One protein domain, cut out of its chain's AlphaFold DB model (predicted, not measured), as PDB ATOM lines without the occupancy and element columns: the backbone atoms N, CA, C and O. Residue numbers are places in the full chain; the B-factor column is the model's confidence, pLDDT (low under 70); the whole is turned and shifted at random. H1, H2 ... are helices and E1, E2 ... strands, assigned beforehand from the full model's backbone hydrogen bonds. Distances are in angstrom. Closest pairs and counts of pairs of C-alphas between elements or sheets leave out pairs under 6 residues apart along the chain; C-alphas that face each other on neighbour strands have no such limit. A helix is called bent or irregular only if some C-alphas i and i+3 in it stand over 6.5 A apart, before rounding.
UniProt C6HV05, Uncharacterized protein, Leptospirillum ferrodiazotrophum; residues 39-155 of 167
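This is residues 39 to 155 of the 167 residues of an uncharacterized protein of Leptospirillum ferrodiazotrophum (UniProt C6HV05). Two small twisted sheets, E1 E2 E3 and E4 E5 E6, meet where E2 comes to E4 and reach toward opposite ends of the body, with the short helix H2 in the middle. H1 packs across one face of E4 E5 E6 and H2 is on the same face, while residues 39 and 40 of the long first stretch pair with E1. The 117 printed residues include six named strands and two named helices, in the order E1 E2 E3 H1 E4 E5 E6 H2; both sheets are antiparallel and the class is mixed, helices and strands. The whole is compact, with a radius of gyration of the C-alphas of 14.3 A and spans of 46 by 31 by 23 A.

E1, residues 61 to 69, E2, residues 72 to 81, and E3, residues 87 to 94, form a meander, each strand the antiparallel neighbour of the one before. N 65 and O 77 of E1 and E2 are 2.8 A apart, and N 78 and O 91 of E2 and E3 are 2.8 A apart, both within hydrogen-bond range. E4, residues 113 to 123, E5, residues 126 to 134, and E6, residues 140 to 144, form a second meander, with N 116 and O 131 at 2.9 A and N 130 and O 143 at 2.8 A. E4 bends by 75 degrees at residue 117, where the closest C-alphas of E2 and E4, Phe 73 and Gly 117, are 5.1 A apart. H1, residues 95 to 110, is on E4 E5 E6 at a height over the sheet of 8.8 A, across the strands, making two layers, a helix on one face of a sheet. H2, residues 145 to 153, is on the same face and over none of the strands. With its residues 98 to 105 alone, H1 touches H2, about perpendicular at 85 degrees; the closest C-alphas, Val 101 and Leu 152, are 6.7 A apart. H2 only grazes E1 E2 E3 with residues 149 to 153. Every O i to N i+4 pair is within hydrogen-bond range in H2, and 10 of 12 in H1. E3 is apart from E4, E5 and E6.

E1 begins at C-alpha 61 (154.232, 121.865, 56.231) and is 25.3 A long; E2 is 28.1 A, E3 20.7 A, E4 24.1 A and E5 21.5 A. H1 is 18.5 A long, with a kink of 83 degrees near residue 104, and is irregular, with C-alphas 106 and 109 at 9.1 A. H2 ends at C-alpha 153 (153.946, 120.308, 68.120).

The outline is elongated, only just, with spans of 46 by 31 by 23 A, and the C-alphas farthest apart, those of Gln 84 and Thr 137, are 47.0 A apart. The printed part has no cut, and the links between its named elements are tight. Residues 39 to 60 hold no named element. The mean pLDDT of the printed part is 92.2, and no printed residue is under 70.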
ATOM      1  N   ILE A  39     147.196 113.202  58.568       94.00
ATOM      2  CA  ILE A  39     146.728 114.585  58.619       94.00
ATOM      3  C   ILE A  39     147.833 115.505  58.135       94.00
ATOM      4  O   ILE A  39     148.922 115.535  58.702       94.00
ATOM      5  N   ASP A  40     147.520 116.306  57.126       94.06
ATOM      6  CA  ASP A  40     148.367 117.397  56.663       94.06
ATOM      7  C   ASP A  40     147.974 118.701  57.377       94.06
ATOM      8  O   ASP A  40     146.795 119.065  57.460       94.06
ATOM      9  N   SER A  41     148.970 119.430  57.883       92.69
ATOM     10  CA  SER A  41     148.785 120.686  58.618       92.69
ATOM     11  C   SER A  41     148.213 121.830  57.776       92.69
ATOM     12  O   SER A  41     147.859 122.872  58.325       92.69
ATOM     13  N   THR A  42     148.167 121.679  56.454       88.62
ATOM     14  CA  THR A  42     147.649 122.675  55.506       88.62
ATOM     15  C   THR A  42     146.210 122.404  55.071       88.62
ATOM     16  O   THR A  42     145.585 123.285  54.483       88.62
ATOM     17  N   HIS A  43     145.654 121.226  55.382       85.06
ATOM     18  CA  HIS A  43     144.285 120.895  54.994       85.06
ATOM     19  C   HIS A  43     143.272 121.831  55.683       85.06
ATOM     20  O   HIS A  43     143.380 122.059  56.892       85.06
ATOM     21  N   PRO A  44     142.253 122.352  54.966       71.31
ATOM     22  CA  PRO A  44     141.316 123.345  55.506       71.31
ATOM     23  C   PRO A  44     140.602 122.941  56.808       71.31
ATOM     24  O   PRO A  44     140.345 123.799  57.647       71.31
ATOM     25  N   GLY A  45     140.327 121.648  57.016       72.00
ATOM     26  CA  GLY A  45     139.696 121.126  58.241       72.00
ATOM     27  C   GLY A  45     140.663 120.824  59.395       72.00
ATOM     28  O   GLY A  45     140.228 120.501  60.500       72.00
ATOM     29  N   THR A  46     141.972 120.906  59.153       76.12
ATOM     30  CA  THR A  46     143.033 120.511  60.093       76.12
ATOM     31  C   THR A  46     144.218 121.470  60.042       76.12
ATOM     32  O   THR A  46     145.368 121.061  60.205       76.12
ATOM     33  N   ARG A  47     143.949 122.763  59.817       85.81
ATOM     34  CA  ARG A  47     145.001 123.774  59.745       85.81
ATOM     35  C   ARG A  47     145.727 123.868  61.087       85.81
ATOM     36  O   ARG A  47     145.133 124.246  62.095       85.81
ATOM     37  N   ILE A  48     147.013 123.538  61.085       90.94
ATOM     38  CA  ILE A  48     147.893 123.572  62.257       90.94
ATOM     39  C   ILE A  48     149.091 124.443  61.898       90.94
ATOM     40  O   ILE A  48     149.798 124.181  60.926       90.94
ATOM     41  N   SER A  49     149.318 125.496  62.678       91.31
ATOM     42  CA  SER A  49     150.457 126.386  62.464       91.31
ATOM     43  C   SER A  49     151.761 125.694  62.850       91.31
ATOM     44  O   SER A  49     151.873 125.134  63.939       91.31
ATOM     45  N   VAL A  50     152.768 125.782  61.980       91.31
ATOM     46  CA  VAL A  50     154.135 125.364  62.309       91.31
ATOM     47  C   VAL A  50     154.718 126.344  63.343       91.31
ATOM     48  O   VAL A  50     154.694 127.555  63.094       91.31
ATOM     49  N   PRO A  51     155.235 125.879  64.496       91.12
ATOM     50  CA  PRO A  51     155.849 126.766  65.477       91.12
ATOM     51  C   PRO A  51     157.093 127.467  64.937       91.12
ATOM     52  O   PRO A  51     157.886 126.894  64.195       91.12
ATOM     53  N   ARG A  52     157.318 128.704  65.381       90.06
ATOM     54  CA  ARG A  52     158.520 129.483  65.048       90.06
ATOM     55  C   ARG A  52     159.645 129.212  66.052       90.06
ATOM     56  O   ARG A  52     160.058 130.112  66.775       90.06
ATOM     57  N   THR A  53     160.106 127.966  66.138       90.38
ATOM     58  CA  THR A  53     161.198 127.566  67.048       90.38
ATOM     59  C   THR A  53     162.377 126.970  66.280       90.38
ATOM     60  O   THR A  53     162.255 126.605  65.110       90.38
ATOM     61  N   LYS A  54     163.535 126.837  66.946       89.25
ATOM     62  CA  LYS A  54     164.731 126.212  66.348       89.25
ATOM     63  C   LYS A  54     164.440 124.805  65.810       89.25
ATOM     64  O   LYS A  54     164.908 124.473  64.729       89.25
ATOM     65  N   ALA A  55     163.599 124.036  66.506       90.44
ATOM     66  CA  ALA A  55     163.207 122.686  66.103       90.44
ATOM     67  C   ALA A  55     162.421 122.633  64.777       90.44
ATOM     68  O   ALA A  55     162.363 121.582  64.157       90.44
ATOM     69  N   PHE A  56     161.833 123.744  64.331       92.69
ATOM     70  CA  PHE A  56     161.013 123.820  63.116       92.69
ATOM     71  C   PHE A  56     161.588 124.793  62.081       92.69
ATOM     72  O   PHE A  56     160.885 125.225  61.166       92.69
ATOM     73  N   THR A  57     162.863 125.163  62.201       92.12
ATOM     74  CA  THR A  57     163.479 126.133  61.286       92.12
ATOM     75  C   THR A  57     163.406 125.624  59.842       92.12
ATOM     76  O   THR A  57     163.798 124.499  59.548       92.12
ATOM     77  N   GLY A  58     162.854 126.441  58.938       93.12
ATOM     78  CA  GLY A  58     162.637 126.083  57.529       93.12
ATOM     79  C   GLY A  58     161.389 125.233  57.248       93.12
ATOM     80  O   GLY A  58     161.030 125.057  56.083       93.12
ATOM     81  N   SER A  59     160.692 124.739  58.275       95.00
ATOM     82  CA  SER A  59     159.479 123.933  58.101       95.00
ATOM     83  C   SER A  59     158.287 124.798  57.682       95.00
ATOM     84  O   SER A  59     157.987 125.807  58.312       95.00
ATOM     85  N   HIS A  60     157.590 124.375  56.629       95.06
ATOM     86  CA  HIS A  60     156.402 125.038  56.076       95.06
ATOM     87  C   HIS A  60     155.143 124.173  56.186       95.06
ATOM     88  O   HIS A  60     154.035 124.695  56.302       95.06
ATOM     89  N   ARG A  61     155.314 122.849  56.172       95.31
ATOM     90  CA  ARG A  61     154.232 121.865  56.231       95.31
ATOM     91  C   ARG A  61     154.592 120.751  57.198       95.31
ATOM     92  O   ARG A  61     155.758 120.372  57.289       95.31
ATOM     93  N   MET A  62     153.593 120.206  57.881       96.25
ATOM     94  CA  MET A  62     153.728 119.017  58.715       96.25
ATOM     95  C   MET A  62     152.708 117.964  58.313       96.25
ATOM     96  O   MET A  62     151.593 118.285  57.907       96.25
ATOM     97  N   VAL A  63     153.101 116.707  58.461       96.81
ATOM     98  CA  VAL A  63     152.245 115.547  58.242       96.81
ATOM     99  C   VAL A  63     152.286 114.678  59.490       96.81
ATOM    100  O   VAL A  63     153.367 114.354  59.986       96.81
ATOM    101  N   PHE A  64     151.109 114.312  59.986       96.81
ATOM    102  CA  PHE A  64     150.899 113.477  61.164       96.81
ATOM    103  C   PHE A  64     150.314 112.148  60.718       96.81
ATOM    104  O   PHE A  64     149.159 112.095  60.305       96.81
ATOM    105  N   ARG A  65     151.094 111.074  60.815       96.75
ATOM    106  CA  ARG A  65     150.608 109.717  60.576       96.75
ATOM    107  C   ARG A  65     150.413 109.025  61.910       96.75
ATOM    108  O   ARG A  65     151.376 108.809  62.645       96.75
ATOM    109  N   PHE A  66     149.173 108.682  62.221       95.75
ATOM    110  CA  PHE A  66     148.848 108.038  63.485       95.75
ATOM    111  C   PHE A  66     149.178 106.551  63.441       95.75
ATOM    112  O   PHE A  66     149.110 105.908  62.395       95.75
ATOM    113  N   LEU A  67     149.566 106.013  64.593       95.12
ATOM    114  CA  LEU A  67     149.870 104.603  64.774       95.12
ATOM    115  C   LEU A  67     148.887 103.995  65.766       95.12
ATOM    116  O   LEU A  67     148.594 104.578  66.813       95.12
ATOM    117  N   GLY A  68     148.401 102.802  65.438       92.88
ATOM    118  CA  GLY A  68     147.489 102.041  66.279       92.88
ATOM    119  C   GLY A  68     146.390 101.357  65.480       92.88
ATOM    120  O   GLY A  68     146.573 100.983  64.321       92.88
ATOM    121  N   SER A  69     145.242 101.185  66.119       90.31
ATOM    122  CA  SER A  69     144.030 100.612  65.538       90.31
ATOM    123  C   SER A  69     142.805 101.407  66.004       90.31
ATOM    124  O   SER A  69     142.933 102.261  66.881       90.31
ATOM    125  N   PRO A  70     141.592 101.092  65.519       86.44
ATOM    126  CA  PRO A  70     140.369 101.686  66.061       86.44
ATOM    127  C   PRO A  70     140.179 101.498  67.578       86.44
ATOM    128  O   PRO A  70     139.367 102.192  68.182       86.44
ATOM    129  N   LYS A  71     140.876 100.533  68.199       85.94
ATOM    130  CA  LYS A  71     140.734 100.194  69.625       85.94
ATOM    131  C   LYS A  71     141.853 100.739  70.509       85.94
ATOM    132  O   LYS A  71     141.674 100.801  71.720       85.94
ATOM    133  N   PHE A  72     143.012 101.044  69.934       86.88
ATOM    134  CA  PHE A  72     144.193 101.437  70.694       86.88
ATOM    135  C   PHE A  72     145.002 102.477  69.932       86.88
ATOM    136  O   PHE A  72     145.276 102.327  68.742       86.88
ATOM    137  N   PHE A  73     145.405 103.516  70.647       94.81
ATOM    138  CA  PHE A  73     146.390 104.481  70.191       94.81
ATOM    139  C   PHE A  73     147.788 103.965  70.547       94.81
ATOM    140  O   PHE A  73     147.955 103.336  71.585       94.81
ATOM    141  N   VAL A  74     148.776 104.173  69.678       95.38
ATOM    142  CA  VAL A  74     150.174 103.778  69.944       95.38
ATOM    143  C   VAL A  74     151.082 104.994  69.937       95.38
ATOM    144  O   VAL A  74     151.943 105.124  70.800       95.38
ATOM    145  N   GLY A  75     150.885 105.897  68.981       95.50
ATOM    146  CA  GLY A  75     151.746 107.053  68.810       95.50
ATOM    147  C   GLY A  75     151.455 107.799  67.520       95.50
ATOM    148  O   GLY A  75     150.447 107.565  66.844       95.50
ATOM    149  N   VAL A  76     152.360 108.700  67.162       96.38
ATOM    150  CA  VAL A  76     152.286 109.478  65.928       96.38
ATOM    151  C   VAL A  76     153.672 109.643  65.322       96.38
ATOM    152  O   VAL A  76     154.635 109.999  65.999       96.38
ATOM    153  N   ILE A  77     153.764 109.407  64.018       95.44
ATOM    154  CA  ILE A  77     154.908 109.823  63.218       95.44
ATOM    155  C   ILE A  77     154.625 111.237  62.737       95.44
ATOM    156  O   ILE A  77     153.631 111.477  62.049       95.44
ATOM    157  N   VAL A  78     155.514 112.166  63.059       95.69
ATOM    158  CA  VAL A  78     155.446 113.542  62.576       95.69
ATOM    159  C   VAL A  78     156.574 113.758  61.590       95.69
ATOM    160  O   VAL A  78     157.727 113.440  61.871       95.69
ATOM    161  N   LYS A  79     156.240 114.305  60.427       96.00
ATOM    162  CA  LYS A  79     157.196 114.719  59.399       96.00
ATOM    163  C   LYS A  79     157.020 116.200  59.140       96.00
ATOM    164  O   LYS A  79     155.883 116.668  59.097       96.00
ATOM    165  N   SER A  80     158.109 116.922  58.918       96.06
ATOM    166  CA  SER A  80     158.048 118.305  58.453       96.06
ATOM    167  C   SER A  80     158.772 118.482  57.126       96.06
ATOM    168  O   SER A  80     159.742 117.784  56.822       96.06
ATOM    169  N   TYR A  81     158.275 119.419  56.326       96.19
ATOM    170  CA  TYR A  81     158.736 119.664  54.968       96.19
ATOM    171  C   TYR A  81     159.027 121.147  54.755       96.19
ATOM    172  O   TYR A  81     158.356 122.000  55.346       96.19
ATOM    173  N   ASP A  82     160.003 121.449  53.902       96.19
ATOM    174  CA  ASP A  82     160.253 122.812  53.430       96.19
ATOM    175  C   ASP A  82     159.229 123.255  52.370       96.19
ATOM    176  O   ASP A  82     158.317 122.511  51.997       96.19
ATOM    177  N   ALA A  83     159.369 124.491  51.887       95.56
ATOM    178  CA  ALA A  83     158.493 125.058  50.863       95.56
ATOM    179  C   ALA A  83     158.577 124.318  49.512       95.56
ATOM    180  O   ALA A  83     157.653 124.412  48.709       95.56
ATOM    181  N   GLN A  84     159.660 123.578  49.261       97.00
ATOM    182  CA  GLN A  84     159.877 122.779  48.054       97.00
ATOM    183  C   GLN A  84     159.391 121.330  48.222       97.00
ATOM    184  O   GLN A  84     159.544 120.518  47.311       97.00
ATOM    185  N   GLY A  85     158.814 120.984  49.376       95.25
ATOM    186  CA  GLY A  85     158.320 119.641  49.664       95.25
ATOM    187  C   GLY A  85     159.406 118.638  50.058       95.25
ATOM    188  O   GLY A  85     159.120 117.443  50.127       95.25
ATOM    189  N   ARG A  86     160.635 119.078  50.354       96.00
ATOM    190  CA  ARG A  86     161.701 118.195  50.849       96.00
ATOM    191  C   ARG A  86     161.507 117.922  52.333       96.00
ATOM    192  O   ARG A  86     161.198 118.830  53.102       96.00
ATOM    193  N   LEU A  87     161.707 116.669  52.738       95.12
ATOM    194  CA  LEU A  87     161.646 116.263  54.142       95.12
ATOM    195  C   LEU A  87     162.787 116.933  54.923       95.12
ATOM    196  O   LEU A  87     163.957 116.742  54.596       95.12
ATOM    197  N   LEU A  88     162.449 117.694  55.963       94.25
ATOM    198  CA  LEU A  88     163.427 118.351  56.833       94.25
ATOM    199  C   LEU A  88     163.680 117.563  58.113       94.25
ATOM    200  O   LEU A  88     164.842 117.351  58.475       94.25
ATOM    201  N   HIS A  89     162.592 117.150  58.765       93.62
ATOM    202  CA  HIS A  89     162.590 116.465  60.052       93.62
ATOM    203  C   HIS A  89     161.572 115.327  60.052       93.62
ATOM    204  O   HIS A  89     160.539 115.395  59.380       93.62
ATOM    205  N   HIS A  90     161.852 114.295  60.840       94.25
ATOM    206  CA  HIS A  90     160.880 113.269  61.177       94.25
ATOM    207  C   HIS A  90     161.082 112.812  62.623       94.25
ATOM    208  O   HIS A  90     162.186 112.873  63.161       94.25
ATOM    209  N   GLY A  91     160.004 112.385  63.268       93.38
ATOM    210  CA  GLY A  91     160.021 111.876  64.632       93.38
ATOM    211  C   GLY A  91     158.902 110.868  64.824       93.38
ATOM    212  O   GLY A  91     157.821 111.027  64.255       93.38
ATOM    213  N   LEU A  92     159.183 109.825  65.595       93.94
ATOM    214  CA  LEU A  92     158.192 108.887  66.099       93.94
ATOM    215  C   LEU A  92     157.979 109.214  67.574       93.94
ATOM    216  O   LEU A  92     158.925 109.151  68.352       93.94
ATOM    217  N   PHE A  93     156.756 109.579  67.935       93.69
ATOM    218  CA  PHE A  93     156.392 109.879  69.311       93.69
ATOM    219  C   PHE A  93     155.396 108.839  69.801       93.69
ATOM    220  O   PHE A  93     154.302 108.710  69.246       93.69
ATOM    221  N   ASP A  94     155.786 108.106  70.835       94.44
ATOM    222  CA  ASP A  94     154.948 107.090  71.457       94.44
ATOM    223  C   ASP A  94     153.890 107.719  72.370       94.44
ATOM    224  O   ASP A  94     153.964 108.890  72.751       94.44
ATOM    225  N   GLN A  95     152.892 106.926  72.755       94.88
ATOM    226  CA  GLN A  95     151.784 107.385  73.583       94.88
ATOM    227  C   GLN A  95     152.233 107.998  74.917       94.88
ATOM    228  O   GLN A  95     151.675 109.015  75.308       94.88
ATOM    229  N   GLY A  96     153.227 107.424  75.604       93.94
ATOM    230  CA  GLY A  96     153.661 107.899  76.925       93.94
ATOM    231  C   GLY A  96     154.061 109.384  76.936       93.94
ATOM    232  O   GLY A  96     153.426 110.171  77.641       93.94
ATOM    233  N   PRO A  97     155.045 109.797  76.113       92.62
ATOM    234  CA  PRO A  97     155.419 111.205  75.973       92.62
ATOM    235  C   PRO A  97     154.260 112.120  75.547       92.62
ATOM    236  O   PRO A  97     154.154 113.256  76.014       92.62
ATOM    237  N   ILE A  98     153.357 111.639  74.685       94.94
ATOM    238  CA  ILE A  98     152.193 112.420  74.236       94.94
ATOM    239  C   ILE A  98     151.196 112.623  75.384       94.94
ATOM    240  O   ILE A  98     150.741 113.749  75.600       94.94
ATOM    241  N   ASP A  99     150.868 111.560  76.121       95.06
ATOM    242  CA  ASP A  99     149.991 111.598  77.295       95.06
ATOM    243  C   ASP A  99     150.543 112.600  78.318       95.06
ATOM    244  O   ASP A  99     149.801 113.450  78.813       95.06
ATOM    245  N   GLU A 100     151.855 112.579  78.567       93.12
ATOM    246  CA  GLU A 100     152.511 113.506  79.489       93.12
ATOM    247  C   GLU A 100     152.432 114.970  79.031       93.12
ATOM    248  O   GLU A 100     152.082 115.852  79.827       93.12
ATOM    249  N   VAL A 101     152.709 115.253  77.755       93.00
ATOM    250  CA  VAL A 101     152.602 116.620  77.224       93.00
ATOM    251  C   VAL A 101     151.179 117.142  77.304       93.00
ATOM    252  O   VAL A 101     150.962 118.268  77.756       93.00
ATOM    253  N   LEU A 102     150.200 116.337  76.902       94.19
ATOM    254  CA  LEU A 102     148.803 116.747  76.938       94.19
ATOM    255  C   LEU A 102     148.292 116.901  78.371       94.19
ATOM    256  O   LEU A 102     147.575 117.862  78.640       94.19
ATOM    257  N   SER A 103     148.703 116.035  79.299       94.50
ATOM    258  CA  SER A 103     148.451 116.206  80.733       94.50
ATOM    259  C   SER A 103     148.892 117.585  81.208       94.50
ATOM    260  O   SER A 103     148.067 118.380  81.660       94.50
ATOM    261  N   ARG A 104     150.175 117.914  81.004       92.06
ATOM    262  CA  ARG A 104     150.757 119.192  81.432       92.06
ATOM    263  C   ARG A 104     150.069 120.386  80.771       92.06
ATOM    264  O   ARG A 104     149.805 121.380  81.442       92.06
ATOM    265  N   ALA A 105     149.775 120.290  79.476       91.94
ATOM    266  CA  ALA A 105     149.198 121.384  78.705       91.94
ATOM    267  C   ALA A 105     147.711 121.642  79.007       91.94
ATOM    268  O   ALA A 105     147.246 122.770  78.852       91.94
ATOM    269  N   LEU A 106     146.950 120.616  79.399       92.19
ATOM    270  CA  LEU A 106     145.496 120.713  79.585       92.19
ATOM    271  C   LEU A 106     145.070 120.822  81.048       92.19
ATOM    272  O   LEU A 106     144.028 121.416  81.322       92.19
ATOM    273  N   TYR A 107     145.833 120.217  81.955       90.38
ATOM    274  CA  TYR A 107     145.462 120.058  83.360       90.38
ATOM    275  C   TYR A 107     146.615 120.345  84.324       90.38
ATOM    276  O   TYR A 107     146.491 120.064  85.513       90.38
ATOM    277  N   HIS A 108     147.728 120.895  83.831       84.56
ATOM    278  CA  HIS A 108     148.965 121.029  84.599       84.56
ATOM    279  C   HIS A 108     149.506 119.654  85.047       84.56
ATOM    280  O   HIS A 108     149.065 118.607  84.575       84.56
ATOM    281  N   LYS A 109     150.549 119.626  85.882       78.81
ATOM    282  CA  LYS A 109     151.214 118.367  86.281       78.81
ATOM    283  C   LYS A 109     150.370 117.490  87.219       78.81
ATOM    284  O   LYS A 109     150.768 116.361  87.491       78.81
ATOM    285  N   ASP A 110     149.230 117.994  87.679       83.62
ATOM    286  CA  ASP A 110     148.458 117.396  88.769       83.62
ATOM    287  C   ASP A 110     147.507 116.287  88.294       83.62
ATOM    288  O   ASP A 110     147.073 115.456  89.089       83.62
ATOM    289  N   GLU A 111     147.205 116.223  86.992       90.75
ATOM    290  CA  GLU A 111     146.317 115.210  86.418       90.75
ATOM    291  C   GLU A 111     147.008 114.425  85.303       90.75
ATOM    292  O   GLU A 111     147.407 114.967  84.266       90.75
ATOM    293  N   ARG A 112     147.061 113.102  85.475       93.94
ATOM    294  CA  ARG A 112     147.474 112.179  84.419       93.94
ATOM    295  C   ARG A 112     146.298 111.827  83.521       93.94
ATOM    296  O   ARG A 112     145.206 111.521  83.999       93.94
ATOM    297  N   ILE A 113     146.544 111.824  82.220       95.62
ATOM    298  CA  ILE A 113     145.573 111.394  81.223       95.62
ATOM    299  C   ILE A 113     146.056 110.140  80.502       95.62
ATOM    300  O   ILE A 113     147.231 109.791  80.552       95.62
ATOM    301  N   GLN A 114     145.133 109.497  79.801       96.19
ATOM    302  CA  GLN A 114     145.426 108.474  78.812       96.19
ATOM    303  C   GLN A 114     144.656 108.778  77.532       96.19
ATOM    304  O   GLN A 114     143.432 108.943  77.572       96.19
ATOM    305  N   ILE A 115     145.337 108.805  76.392       96.12
ATOM    306  CA  ILE A 115     144.672 108.817  75.090       96.12
ATOM    307  C   ILE A 115     143.970 107.477  74.850       96.12
ATOM    308  O   ILE A 115     144.574 106.409  74.937       96.12
ATOM    309  N   LEU A 116     142.680 107.544  74.510       94.62
ATOM    310  CA  LEU A 116     141.878 106.378  74.130       94.62
ATOM    311  C   LEU A 116     141.842 106.161  72.613       94.62
ATOM    312  O   LEU A 116     141.615 105.045  72.159       94.62
ATOM    313  N   GLY A 117     142.045 107.220  71.828       94.69
ATOM    314  CA  GLY A 117     142.052 107.163  70.369       94.69
ATOM    315  C   GLY A 117     141.480 108.420  69.727       94.69
ATOM    316  O   GLY A 117     141.225 109.428  70.393       94.69
ATOM    317  N   ILE A 118     141.271 108.343  68.415       94.88
ATOM    318  CA  ILE A 118     140.659 109.407  67.617       94.88
ATOM    319  C   ILE A 118     139.268 108.960  67.201       94.88
ATOM    320  O   ILE A 118     139.064 107.822  66.777       94.88
ATOM    321  N   PHE A 119     138.317 109.871  67.332       94.56
ATOM    322  CA  PHE A 119     136.914 109.630  67.050       94.56
ATOM    323  C   PHE A 119     136.389 110.678  66.078       94.56
ATOM    324  O   PHE A 119     136.909 111.798  66.009       94.56
ATOM    325  N   THR A 120     135.336 110.324  65.344       92.81
ATOM    326  CA  THR A 120     134.574 111.302  64.568       92.81
ATOM    327  C   THR A 120     134.026 112.368  65.511       92.81
ATOM    328  O   THR A 120     133.478 112.056  66.572       92.81
ATOM    329  N   GLY A 121     134.214 113.629  65.143       87.88
ATOM    330  CA  GLY A 121     133.768 114.754  65.948       87.88
ATOM    331  C   GLY A 121     132.308 115.141  65.684       87.88
ATOM    332  O   GLY A 121     131.694 114.670  64.727       87.88
ATOM    333  N   PRO A 122     131.738 116.003  66.542       84.00
ATOM    334  CA  PRO A 122     130.316 116.343  66.512       84.00
ATOM    335  C   PRO A 122     129.945 117.394  65.454       84.00
ATOM    336  O   PRO A 122     128.761 117.634  65.232       84.00
ATOM    337  N   SER A 123     130.922 118.060  64.827       83.31
ATOM    338  CA  SER A 123     130.683 119.162  63.888       83.31
ATOM    339  C   SER A 123     131.617 119.114  62.681       83.31
ATOM    340  O   SER A 123     132.737 118.615  62.759       83.31
ATOM    341  N   ALA A 124     131.193 119.725  61.572       80.00
ATOM    342  CA  ALA A 124     132.029 119.873  60.378       80.00
ATOM    343  C   ALA A 124     133.288 120.729  60.621       80.00
ATOM    344  O   ALA A 124     134.310 120.520  59.976       80.00
ATOM    345  N   SER A 125     133.237 121.672  61.572       77.62
ATOM    346  CA  SER A 125     134.397 122.478  61.982       77.62
ATOM    347  C   SER A 125     135.435 121.681  62.777       77.62
ATOM    348  O   SER A 125     136.609 122.050  62.815       77.62
ATOM    349  N   HIS A 126     135.015 120.586  63.410       80.06
ATOM    350  CA  HIS A 126     135.862 119.693  64.191       80.06
ATOM    351  C   HIS A 126     135.531 118.248  63.819       80.06
ATOM    352  O   HIS A 126     134.967 117.523  64.637       80.06
ATOM    353  N   PRO A 127     135.875 117.815  62.592       87.88
ATOM    354  CA  PRO A 127     135.455 116.513  62.074       87.88
ATOM    355  C   PRO A 127     136.100 115.345  62.829       87.88
ATOM    356  O   PRO A 127     135.634 114.211  62.735       87.88
ATOM    357  N   MET A 128     137.158 115.615  63.598       92.06
ATOM    358  CA  MET A 128     137.858 114.639  64.422       92.06
ATOM    359  C   MET A 128     138.200 115.208  65.796       92.06
ATOM    360  O   MET A 128     138.611 116.368  65.937       92.06
ATOM    361  N   VAL A 129     138.089 114.351  66.806       94.19
ATOM    362  CA  VAL A 129     138.458 114.641  68.192       94.19
ATOM    363  C   VAL A 129     139.405 113.573  68.726       94.19
ATOM    364  O   VAL A 129     139.272 112.390  68.419       94.19
ATOM    365  N   LEU A 130     140.366 113.994  69.542       95.19
ATOM    366  CA  LEU A 130     141.167 113.114  70.379       95.19
ATOM    367  C   LEU A 130     140.402 112.879  71.682       95.19
ATOM    368  O   LEU A 130     140.129 113.832  72.418       95.19
ATOM    369  N   ARG A 131     140.058 111.624  71.965       95.69
ATOM    370  CA  ARG A 131     139.405 111.255  73.219       95.69
ATOM    371  C   ARG A 131     140.450 110.871  74.245       95.69
ATOM    372  O   ARG A 131     141.292 110.004  74.000       95.69
ATOM    373  N   ILE A 132     140.353 111.487  75.412       96.06
ATOM    374  CA  ILE A 132     141.239 111.242  76.542       96.06
ATOM    375  C   ILE A 132     140.435 110.784  77.754       96.06
ATOM    376  O   ILE A 132     139.256 111.114  77.900       96.06
ATOM    377  N   ARG A 133     141.089 110.050  78.644       96.31
ATOM    378  CA  ARG A 133     140.573 109.647  79.948       96.31
ATOM    379  C   ARG A 133     141.423 110.266  81.041       96.31
ATOM    380  O   ARG A 133     142.636 110.104  81.025       96.31
ATOM    381  N   ARG A 134     140.790 110.950  81.987       95.69
ATOM    382  CA  ARG A 134     141.429 111.404  83.226       95.69
ATOM    383  C   ARG A 134     141.592 110.211  84.151       95.69
ATOM    384  O   ARG A 134     140.614 109.507  84.397       95.69
ATOM    385  N   LEU A 135     142.805 109.954  84.630       94.19
ATOM    386  CA  LEU A 135     143.071 108.762  85.433       94.19
ATOM    387  C   LEU A 135     142.542 108.898  86.862       94.19
ATOM    388  O   LEU A 135     142.127 107.895  87.432       94.19
ATOM    389  N   SER A 136     142.495 110.114  87.418       94.06
ATOM    390  CA  SER A 136     142.009 110.330  88.788       94.06
ATOM    391  C   SER A 136     140.497 110.110  88.922       94.06
ATOM    392  O   SER A 136     140.032 109.530  89.900       94.06
ATOM    393  N   THR A 137     139.720 110.546  87.924       93.75
ATOM    394  CA  THR A 137     138.248 110.510  87.951       93.75
ATOM    395  C   THR A 137     137.640 109.450  87.042       93.75
ATOM    396  O   THR A 137     136.422 109.276  87.038       93.75
ATOM    397  N   ASN A 138     138.455 108.780  86.223       93.62
ATOM    398  CA  ASN A 138     138.025 107.871  85.156       93.62
ATOM    399  C   ASN A 138     137.065 108.522  84.128       93.62
ATOM    400  O   ASN A 138     136.430 107.827  83.335       93.62
ATOM    401  N   GLN A 139     136.955 109.856  84.121       95.38
ATOM    402  CA  GLN A 139     136.088 110.595  83.204       95.38
ATOM    403  C   GLN A 139     136.750 110.761  81.838       95.38
ATOM    404  O   GLN A 139     137.946 111.049  81.735       95.38
ATOM    405  N   THR A 140     135.953 110.642  80.780       94.88
ATOM    406  CA  THR A 140     136.399 110.862  79.403       94.88
ATOM    407  C   THR A 140     136.099 112.277  78.929       94.88
ATOM    408  O   THR A 140     135.059 112.843  79.265       94.88
ATOM    409  N   ARG A 141     136.980 112.831  78.095       93.88
ATOM    410  CA  ARG A 141     136.798 114.136  77.456       93.88
ATOM    411  C   ARG A 141     137.283 114.099  76.012       93.88
ATOM    412  O   ARG A 141     138.322 113.509  75.727       93.88
ATOM    413  N   ASP A 142     136.568 114.803  75.144       94.69
ATOM    414  CA  ASP A 142     136.936 114.982  73.743       94.69
ATOM    415  C   ASP A 142     137.612 116.338  73.525       94.69
ATOM    416  O   ASP A 142     137.189 117.368  74.060       94.69
ATOM    417  N   ILE A 143     138.684 116.334  72.738       93.69
ATOM    418  CA  ILE A 143     139.479 117.516  72.407       93.69
ATOM    419  C   ILE A 143     139.556 117.621  70.888       93.69
ATOM    420  O   ILE A 143     139.914 116.635  70.249       93.69
ATOM    421  N   PRO A 144     139.289 118.790  70.277       93.81
ATOM    422  CA  PRO A 144     139.484 118.964  68.842       93.81
ATOM    423  C   PRO A 144     140.891 118.541  68.414       93.81
ATOM    424  O   PRO A 144     141.884 119.025  68.965       93.81
ATOM    425  N   LEU A 145     140.986 117.652  67.424       94.00
ATOM    426  CA  LEU A 145     142.267 117.076  67.019       94.00
ATOM    427  C   LEU A 145     143.304 118.132  66.577       94.00
ATOM    428  O   LEU A 145     144.447 118.035  67.025       94.00
ATOM    429  N   PRO A 146     142.947 119.201  65.827       92.88
ATOM    430  CA  PRO A 146     143.901 120.265  65.495       92.88
ATOM    431  C   PRO A 146     144.480 120.969  66.728       92.88
ATOM    432  O   PRO A 146     145.655 121.338  66.739       92.88
ATOM    433  N   ARG A 147     143.683 121.119  67.796       93.69
ATOM    434  CA  ARG A 147     144.145 121.697  69.065       93.69
ATOM    435  C   ARG A 147     145.133 120.762  69.756       93.69
ATOM    436  O   ARG A 147     146.181 121.226  70.188       93.69
ATOM    437  N   ALA A 148     144.819 119.469  69.842       95.00
ATOM    438  CA  ALA A 148     145.715 118.481  70.440       95.00
ATOM    439  C   ALA A 148     147.055 118.399  69.688       95.00
ATOM    440  O   ALA A 148     148.113 118.432  70.312       95.00
ATOM    441  N   LEU A 149     147.017 118.391  68.351       95.25
ATOM    442  CA  LEU A 149     148.221 118.408  67.521       95.25
ATOM    443  C   LEU A 149     149.017 119.706  67.684       95.25
ATOM    444  O   LEU A 149     150.230 119.651  67.833       95.25
ATOM    445  N   SER A 150     148.358 120.866  67.741       94.06
ATOM    446  CA  SER A 150     149.043 122.144  67.991       94.06
ATOM    447  C   SER A 150     149.790 122.142  69.330       94.06
ATOM    448  O   SER A 150     150.926 122.607  69.395       94.06
ATOM    449  N   LEU A 151     149.178 121.581  70.383       93.69
ATOM    450  CA  LEU A 151     149.818 121.427  71.693       93.69
ATOM    451  C   LEU A 151     151.008 120.470  71.642       93.69
ATOM    452  O   LEU A 151     152.053 120.781  72.202       93.69
ATOM    453  N   LEU A 152     150.880 119.327  70.966       93.62
ATOM    454  CA  LEU A 152     151.992 118.387  70.813       93.62
ATOM    455  C   LEU A 152     153.179 119.059  70.109       93.62
ATOM    456  O   LEU A 152     154.302 119.042  70.608       93.62
ATOM    457  N   VAL A 153     152.917 119.704  68.973       93.50
ATOM    458  CA  VAL A 153     153.946 120.308  68.120       93.50
ATOM    459  C   VAL A 153     154.664 121.456  68.830       93.50
ATOM    460  O   VAL A 153     155.873 121.601  68.668       93.50
ATOM    461  N   SER A 154     153.975 122.237  69.671       92.19
ATOM    462  CA  SER A 154     154.623 123.312  70.437       92.19
ATOM    463  C   SER A 154     155.628 122.811  71.482       92.19
ATOM    464  O   SER A 154     156.388 123.619  72.009       92.19
ATOM    465  N   HIS A 155     155.635 121.509  71.791       92.06
ATOM    466  CA  HIS A 155     156.558 120.889  72.744       92.06
ATOM    467  C   HIS A 155     157.673 120.066  72.079       92.06
ATOM    468  O   HIS A 155     158.639 119.706  72.755       92.06
TER     469      HIS A 155